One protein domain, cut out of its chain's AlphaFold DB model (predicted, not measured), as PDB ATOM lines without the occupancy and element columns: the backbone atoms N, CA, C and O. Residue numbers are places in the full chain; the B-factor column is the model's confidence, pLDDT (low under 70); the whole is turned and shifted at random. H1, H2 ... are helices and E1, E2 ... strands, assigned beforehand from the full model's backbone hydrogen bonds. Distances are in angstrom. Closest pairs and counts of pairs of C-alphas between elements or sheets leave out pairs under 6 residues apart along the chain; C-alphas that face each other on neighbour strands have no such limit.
ATOM      1  N   ARG A  13     106.198 170.308 117.453       89.00
ATOM      2  CA  ARG A  13     107.372 171.179 117.379       89.00
ATOM      3  C   ARG A  13     108.495 170.456 116.647       89.00
ATOM      4  O   ARG A  13     108.708 169.267 116.850       89.00
ATOM      5  N   VAL A  14     109.177 171.173 115.765       94.50
ATOM      6  CA  VAL A  14     110.409 170.709 115.124       94.50
ATOM      7  C   VAL A  14     111.523 171.586 115.667       94.50
ATOM      8  O   VAL A  14     111.378 172.809 115.650       94.50
ATOM      9  N   LEU A  15     112.562 170.946 116.186       95.94
ATOM     10  CA  LEU A  15     113.755 171.564 116.734       95.94
ATOM     11  C   LEU A  15     114.939 171.167 115.859       95.94
ATOM     12  O   LEU A  15     115.136 169.978 115.589       95.94
ATOM     13  N   ASP A  16     115.685 172.156 115.387       97.50
ATOM     14  CA  ASP A  16     116.956 171.917 114.707       97.50
ATOM     15  C   ASP A  16     118.064 171.530 115.716       97.50
ATOM     16  O   ASP A  16     117.857 171.645 116.928       97.50
ATOM     17  N   PRO A  17     119.217 171.008 115.254       97.62
ATOM     18  CA  PRO A  17     120.294 170.581 116.149       97.62
ATOM     19  C   PRO A  17     120.820 171.679 117.083       97.62
ATOM     20  O   PRO A  17     121.160 171.378 118.226       97.62
ATOM     21  N   ASP A  18     120.856 172.937 116.633       97.50
ATOM     22  CA  ASP A  18     121.345 174.054 117.447       97.50
ATOM     23  C   ASP A  18     120.368 174.324 118.599       97.50
ATOM     24  O   ASP A  18     120.769 174.424 119.758       97.50
ATOM     25  N   GLN A  19     119.064 174.310 118.309       97.38
ATOM     26  CA  GLN A  19     118.014 174.405 119.329       97.38
ATOM     27  C   GLN A  19     118.046 173.238 120.322       97.38
ATOM     28  O   GLN A  19     117.789 173.428 121.508       97.38
ATOM     29  N   VAL A  20     118.348 172.021 119.863       96.94
ATOM     30  CA  VAL A  20     118.498 170.858 120.752       96.94
ATOM     31  C   VAL A  20     119.699 171.034 121.685       96.94
ATOM     32  O   VAL A  20     119.594 170.705 122.867       96.94
ATOM     33  N   ALA A  21     120.812 171.585 121.195       96.50
ATOM     34  CA  ALA A  21     121.984 171.873 122.017       96.50
ATOM     35  C   ALA A  21     121.709 172.955 123.076       96.50
ATOM     36  O   ALA A  21     122.100 172.783 124.232       96.50
ATOM     37  N   GLU A  22     120.992 174.024 122.712       97.25
ATOM     38  CA  GLU A  22     120.540 175.054 123.660       97.25
ATOM     39  C   GLU A  22     119.660 174.444 124.759       97.25
ATOM     40  O   GLU A  22     119.927 174.627 125.946       97.25
ATOM     41  N   ILE A  23     118.668 173.632 124.381       95.62
ATOM     42  CA  ILE A  23     117.762 172.986 125.341       95.62
ATOM     43  C   ILE A  23     118.507 171.993 126.241       95.62
ATOM     44  O   ILE A  23     118.181 171.883 127.423       95.62
ATOM     45  N   ALA A  24     119.502 171.265 125.725       95.69
ATOM     46  CA  ALA A  24     120.312 170.365 126.543       95.69
ATOM     47  C   ALA A  24     121.057 171.130 127.652       95.69
ATOM     48  O   ALA A  24     121.033 170.704 128.807       95.69
ATOM     49  N   ALA A  25     121.658 172.277 127.316       95.00
ATOM     50  CA  ALA A  25     122.338 173.135 128.285       95.00
ATOM     51  C   ALA A  25     121.362 173.744 129.305       95.00
ATOM     52  O   ALA A  25     121.651 173.760 130.505       95.00
ATOM     53  N   ASP A  26     120.189 174.186 128.847       95.31
ATOM     54  CA  ASP A  26     119.137 174.709 129.719       95.31
ATOM     55  C   ASP A  26     118.632 173.640 130.696       95.31
ATOM     56  O   ASP A  26     118.467 173.918 131.883       95.31
ATOM     57  N   LEU A  27     118.427 172.401 130.237       92.88
ATOM     58  CA  LEU A  27     118.007 171.293 131.099       92.88
ATOM     59  C   LEU A  27     119.053 170.973 132.170       92.88
ATOM     60  O   LEU A  27     118.683 170.742 133.322       92.88
ATOM     61  N   ASP A  28     120.342 170.984 131.827       92.06
ATOM     62  CA  ASP A  28     121.418 170.799 132.806       92.06
ATOM     63  C   ASP A  28     121.396 171.902 133.877       92.06
ATOM     64  O   ASP A  28     121.465 171.606 135.074       92.06
ATOM     65  N   ALA A  29     121.246 173.163 133.461       91.69
ATOM     66  CA  ALA A  29     121.198 174.305 134.371       91.69
ATOM     67  C   ALA A  29     119.963 174.263 135.283       91.69
ATOM     68  O   ALA A  29     120.085 174.381 136.504       91.69
ATOM     69  N   VAL A  30     118.780 174.035 134.705       88.69
ATOM     70  CA  VAL A  30     117.513 173.976 135.442       88.69
ATOM     71  C   VAL A  30     117.528 172.842 136.457       88.69
ATOM     72  O   VAL A  30     117.108 173.038 137.590       88.69
ATOM     73  N   LEU A  31     118.029 171.657 136.101       87.62
ATOM     74  CA  LEU A  31     118.020 170.512 137.016       87.62
ATOM     75  C   LEU A  31     119.076 170.602 138.117       87.62
ATOM     76  O   LEU A  31     118.890 169.987 139.170       87.62
ATOM     77  N   ALA A  32     120.158 171.351 137.895       86.81
ATOM     78  CA  ALA A  32     121.146 171.640 138.927       86.81
ATOM     79  C   ALA A  32     120.606 172.602 140.000       86.81
ATOM     80  O   ALA A  32     120.943 172.436 141.171       86.81
ATOM     81  N   ASP A  33     119.761 173.562 139.608       83.38
ATOM     82  CA  ASP A  33     119.198 174.602 140.488       83.38
ATOM     83  C   ASP A  33     117.751 174.316 140.940       83.38
ATOM     84  O   ASP A  33     117.168 175.064 141.721       83.38
ATOM     85  N   ALA A  34     117.141 173.229 140.458       80.12
ATOM     86  CA  ALA A  34     115.744 172.924 140.738       80.12
ATOM     87  C   ALA A  34     115.495 172.678 142.236       80.12
ATOM     88  O   ALA A  34     115.828 171.621 142.786       80.12
ATOM     89  N   GLU A  35     114.791 173.612 142.875       79.31
ATOM     90  CA  GLU A  35     114.069 173.334 144.111       79.31
ATOM     91  C   GLU A  35     112.825 172.503 143.772       79.31
ATOM     92  O   GLU A  35     111.821 173.004 143.270       79.31
ATOM     93  N   TRP A  36     112.886 171.197 144.042       72.38
ATOM     94  CA  TRP A  36     111.777 170.251 143.847       72.38
ATOM     95  C   TRP A  36     110.672 170.409 144.909       72.38
ATOM     96  O   TRP A  36     110.124 169.421 145.406       72.38
ATOM     97  N   THR A  37     110.376 171.643 145.321       62.69
ATOM     98  CA  THR A  37     109.315 171.963 146.276       62.69
ATOM     99  C   THR A  37     107.983 171.497 145.693       62.69
ATOM    100  O   THR A  37     107.653 171.815 144.556       62.69
ATOM    101  N   SER A  38     107.290 170.651 146.467       59.66
ATOM    102  CA  SER A  38     106.169 169.785 146.078       59.66
ATOM    103  C   SER A  38     105.422 170.251 144.833       59.66
ATOM    104  O   SER A  38     104.675 171.231 144.875       59.66
ATOM    105  N   ILE A  39     105.585 169.512 143.741       62.31
ATOM    106  CA  ILE A  39     104.699 169.677 142.599       62.31
ATOM    107  C   ILE A  39     103.296 169.359 143.116       62.31
ATOM    108  O   ILE A  39     103.089 168.269 143.658       62.31
ATOM    109  N   ASP A  40     102.370 170.319 143.014       64.06
ATOM    110  CA  ASP A  40     100.974 170.173 143.448       64.06
ATOM    111  C   ASP A  40     100.236 169.211 142.504       64.06
ATOM    112  O   ASP A  40      99.445 169.572 141.632       64.06
ATOM    113  N   CYS A  41     100.609 167.947 142.620       62.09
ATOM    114  CA  CYS A  41     100.109 166.830 141.857       62.09
ATOM    115  C   CYS A  41      99.162 166.033 142.744       62.09
ATOM    116  O   CYS A  41      99.450 165.749 143.903       62.09
ATOM    117  N   ARG A  42      98.040 165.596 142.170       68.81
ATOM    118  CA  ARG A  42      96.951 164.914 142.891       68.81
ATOM    119  C   ARG A  42      97.274 163.484 143.374       68.81
ATOM    120  O   ARG A  42      96.337 162.739 143.649       68.81
ATOM    121  N   PHE A  43      98.539 163.064 143.431       75.44
ATOM    122  CA  PHE A  43      98.919 161.713 143.853       75.44
ATOM    123  C   PHE A  43     100.260 161.674 144.600       75.44
ATOM    124  O   PHE A  43     101.174 162.449 144.311       75.44
ATOM    125  N   ASP A  44     100.374 160.736 145.542       79.06
ATOM    126  CA  ASP A  44     101.589 160.508 146.329       79.06
ATOM    127  C   ASP A  44     102.765 160.090 145.429       79.06
ATOM    128  O   ASP A  44     102.616 159.251 144.541       79.06
ATOM    129  N   GLY A  45     103.952 160.659 145.664       82.56
ATOM    130  CA  GLY A  45     105.172 160.344 144.902       82.56
ATOM    131  C   GLY A  45     105.321 161.090 143.570       82.56
ATOM    132  O   GLY A  45     106.259 160.833 142.817       82.56
ATOM    133  N   ALA A  46     104.438 162.042 143.268       82.94
ATOM    134  CA  ALA A  46     104.491 162.789 142.017       82.94
ATOM    135  C   ALA A  46     105.770 163.620 141.826       82.94
ATOM    136  O   ALA A  46     106.246 163.748 140.701       82.94
ATOM    137  N   THR A  47     106.348 164.160 142.903       83.38
ATOM    138  CA  THR A  47     107.632 164.872 142.824       83.38
ATOM    139  C   THR A  47     108.745 163.946 142.334       83.38
ATOM    140  O   THR A  47     109.467 164.307 141.407       83.38
ATOM    141  N   ASP A  48     108.851 162.736 142.893       86.00
ATOM    142  CA  ASP A  48     109.857 161.752 142.477       86.00
ATOM    143  C   ASP A  48     109.615 161.274 141.043       86.00
ATOM    144  O   ASP A  48     110.559 161.146 140.264       86.00
ATOM    145  N   TYR A  49     108.345 161.087 140.673       85.94
ATOM    146  CA  TYR A  49     107.941 160.751 139.311       85.94
ATOM    147  C   TYR A  49     108.380 161.821 138.304       85.94
ATOM    148  O   TYR A  49     109.053 161.521 137.323       85.94
ATOM    149  N   VAL A  50     108.046 163.093 138.531       86.19
ATOM    150  CA  VAL A  50     108.446 164.163 137.603       86.19
ATOM    151  C   VAL A  50     109.962 164.310 137.574       86.19
ATOM    152  O   VAL A  50     110.533 164.491 136.500       86.19
ATOM    153  N   ARG A  51     110.630 164.171 138.721       87.31
ATOM    154  CA  ARG A  51     112.088 164.223 138.792       87.31
ATOM    155  C   ARG A  51     112.749 163.144 137.937       87.31
ATOM    156  O   ARG A  51     113.711 163.462 137.240       87.31
ATOM    157  N   SER A  52     112.247 161.907 137.955       90.50
ATOM    158  CA  SER A  52     112.811 160.839 137.121       90.50
ATOM    159  C   SER A  52     112.648 161.149 135.633       90.50
ATOM    160  O   SER A  52     113.622 161.099 134.892       90.50
ATOM    161  N   TYR A  53     111.459 161.582 135.209       91.31
ATOM    162  CA  TYR A  53     111.214 161.933 133.806       91.31
ATOM    163  C   TYR A  53     112.023 163.142 133.335       91.31
ATOM    164  O   TYR A  53     112.448 163.188 132.183       91.31
ATOM    165  N   MET A  54     112.261 164.119 134.210       91.38
ATOM    166  CA  MET A  54     113.118 165.256 133.885       91.38
ATOM    167  C   MET A  54     114.582 164.836 133.708       91.38
ATOM    168  O   MET A  54     115.250 165.323 132.796       91.38
ATOM    169  N   ALA A  55     115.073 163.903 134.529       92.25
ATOM    170  CA  ALA A  55     116.406 163.332 134.347       92.25
ATOM    171  C   ALA A  55     116.516 162.562 133.019       92.25
ATOM    172  O   ALA A  55     117.474 162.767 132.274       92.25
ATOM    173  N   ASP A  56     115.506 161.756 132.682       95.12
ATOM    174  CA  ASP A  56     115.458 161.027 131.410       95.12
ATOM    175  C   ASP A  56     115.422 161.987 130.209       95.12
ATOM    176  O   ASP A  56     116.127 161.782 129.218       95.12
ATOM    177  N   ALA A  57     114.648 163.073 130.303       93.81
ATOM    178  CA  ALA A  57     114.567 164.097 129.264       93.81
ATOM    179  C   ALA A  57     115.910 164.808 129.045       93.81
ATOM    180  O   ALA A  57     116.307 165.024 127.897       93.81
ATOM    181  N   ARG A  58     116.632 165.132 130.124       94.94
ATOM    182  CA  ARG A  58     117.990 165.692 130.062       94.94
ATOM    183  C   ARG A  58     118.945 164.737 129.361       94.94
ATOM    184  O   ARG A  58     119.603 165.131 128.402       94.94
ATOM    185  N   ASP A  59     118.995 163.484 129.801       96.75
ATOM    186  CA  ASP A  59     119.936 162.503 129.259       96.75
ATOM    187  C   ASP A  59     119.652 162.206 127.779       96.75
ATOM    188  O   ASP A  59     120.579 162.133 126.968       96.75
ATOM    189  N   PHE A  60     118.374 162.115 127.402       96.19
ATOM    190  CA  PHE A  60     117.957 161.968 126.013       96.19
ATOM    191  C   PHE A  60     118.369 163.174 125.164       96.19
ATOM    192  O   PHE A  60     119.036 163.002 124.141       96.19
ATOM    193  N   THR A  61     118.031 164.390 125.599       96.25
ATOM    194  CA  THR A  61     118.312 165.619 124.840       96.25
ATOM    195  C   THR A  61     119.815 165.857 124.707       96.25
ATOM    196  O   THR A  61     120.287 166.178 123.619       96.25
ATOM    197  N   ARG A  62     120.594 165.585 125.763       96.56
ATOM    198  CA  ARG A  62     122.060 165.606 125.708       96.56
ATOM    199  C   ARG A  62     122.594 164.631 124.662       96.56
ATOM    200  O   ARG A  62     123.453 165.004 123.871       96.56
ATOM    201  N   SER A  63     122.063 163.408 124.609       97.81
ATOM    202  CA  SER A  63     122.512 162.417 123.623       97.81
ATOM    203  C   SER A  63     122.231 162.836 122.173       97.81
ATOM    204  O   SER A  63     123.017 162.506 121.288       97.81
ATOM    205  N   LEU A  64     121.143 163.579 121.926       97.12
ATOM    206  CA  LEU A  64     120.844 164.145 120.607       97.12
ATOM    207  C   LEU A  64     121.802 165.291 120.268       97.12
ATOM    208  O   LEU A  64     122.348 165.324 119.166       97.12
ATOM    209  N   ALA A  65     122.055 166.183 121.229       96.94
ATOM    210  CA  ALA A  65     122.997 167.285 121.067       96.94
ATOM    211  C   ALA A  65     124.418 166.778 120.754       96.94
ATOM    212  O   ALA A  65     125.049 167.254 119.815       96.94
ATOM    213  N   GLU A  66     124.893 165.748 121.467       97.00
ATOM    214  CA  GLU A  66     126.196 165.107 121.225       97.00
ATOM    215  C   GLU A  66     126.326 164.522 119.808       97.00
ATOM    216  O   GLU A  66     127.428 164.446 119.262       97.00
ATOM    217  N   ARG A  67     125.208 164.109 119.201       97.75
ATOM    218  CA  ARG A  67     125.154 163.543 117.843       97.75
ATOM    219  C   ARG A  67     124.877 164.585 116.759       97.75
ATOM    220  O   ARG A  67     124.959 164.247 115.580       97.75
ATOM    221  N   GLY A  68     124.553 165.823 117.132       96.38
ATOM    222  CA  GLY A  68     124.119 166.860 116.196       96.38
ATOM    223  C   GLY A  68     122.759 166.557 115.554       96.38
ATOM    224  O   GLY A  68     122.543 166.883 114.387       96.38
ATOM    225  N   GLU A  69     121.856 165.902 116.286       97.44
ATOM    226  CA  GLU A  69     120.525 165.516 115.808       97.44
ATOM    227  C   GLU A  69     119.450 166.524 116.249       97.44
ATOM    228  O   GLU A  69     119.459 167.025 117.371       97.44
ATOM    229  N   GLY A  70     118.492 166.804 115.360       95.81
ATOM    230  CA  GLY A  70     117.285 167.566 115.694       95.81
ATOM    231  C   GLY A  70     116.204 166.692 116.343       95.81
ATOM    232  O   GLY A  70     116.301 165.463 116.361       95.81
ATOM    233  N   LEU A  71     115.121 167.311 116.821       95.38
ATOM    234  CA  LEU A  71     114.009 166.617 117.480       95.38
ATOM    235  C   LEU A  71     112.658 167.032 116.892       95.38
ATOM    236  O   LEU A  71     112.336 168.213 116.781       95.38
ATOM    237  N   VAL A  72     111.817 166.048 116.569       93.19
ATOM    238  CA  VAL A  72     110.395 166.283 116.295       93.19
ATOM    239  C   VAL A  72     109.599 165.863 117.522       93.19
ATOM    240  O   VAL A  72     109.482 164.677 117.818       93.19
ATOM    241  N   TYR A  73     109.044 166.843 118.225       85.44
ATOM    242  CA  TYR A  73     108.199 166.636 119.390       85.44
ATOM    243  C   TYR A  73     106.725 166.661 118.992       85.44
ATOM    244  O   TYR A  73     106.279 167.558 118.270       85.44
ATOM    245  N   LEU A  74     105.980 165.661 119.454       86.25
ATOM    246  CA  LEU A  74     104.581 165.432 119.119       86.25
ATOM    247  C   LEU A  74     103.824 165.095 120.408       86.25
ATOM    248  O   LEU A  74     104.147 164.112 121.068       86.25
ATOM    249  N   ILE A  75     102.806 165.884 120.737       78.44
ATOM    250  CA  ILE A  75     101.756 165.518 121.695       78.44
ATOM    251  C   ILE A  75     100.491 165.314 120.872       78.44
ATOM    252  O   ILE A  75     100.096 166.227 120.148       78.44
ATOM    253  N   GLY A  76      99.858 164.148 120.951       66.38
ATOM    254  CA  GLY A  76      98.705 163.779 120.129       66.38
ATOM    255  C   GLY A  76      97.828 162.744 120.799       66.38
ATOM    256  O   GLY A  76      98.311 162.120 121.769       66.38
TER     257      GLY A  76
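Overview. This is residues 13 to 76 of the 76 residues of an uncharacterized protein of Agromyces sp. Root81 (UniProt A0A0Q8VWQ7). Two long helices, H1 and H2, make a hairpin splayed like a V, and a small two-stranded antiparallel ribbon of E1 and E2 extends from its narrow end. The long loop of residues 34 to 45 spans the open end. The printed part has 64 residues, in order E1, H1, H2, E2; it is mostly helix, loose, with a radius of gyration of the C-alphas of 13.4 A, and flat, spanning 38 by 30 by 14 A.

Along the chain. Find C-alpha 13 at (107.372, 171.179, 117.379), where E1, residues 13 to 15, begins. H1, residues 17 to 33, runs 24.7 A; H2, residues 46 to 67, runs 31.8 A. E2, residues 71 to 75, runs 13.0 A to C-alpha 75 at (101.756, 165.518, 121.695).

Arrangement. H1 and H2 touch, closest at the C-alphas of Ala 21 and Ala 65, 4.8 A apart. They run opposite ways at a tilt of 37 degrees, only just steep. Between E1 and E2, look for N 15 and O 71, 2.8 A apart, within hydrogen-bond range. In H1 and H2 every O i to N i+4 pair is within that range. E1 and H2 are apart.

Size, cuts and confidence. The farthest C-alphas, Asp 44 and Gly 68, are 38.2 A apart. The printed part has no cut; the link H1 to H2 is long. Residues 37 to 42 and 76 have pLDDT under 70.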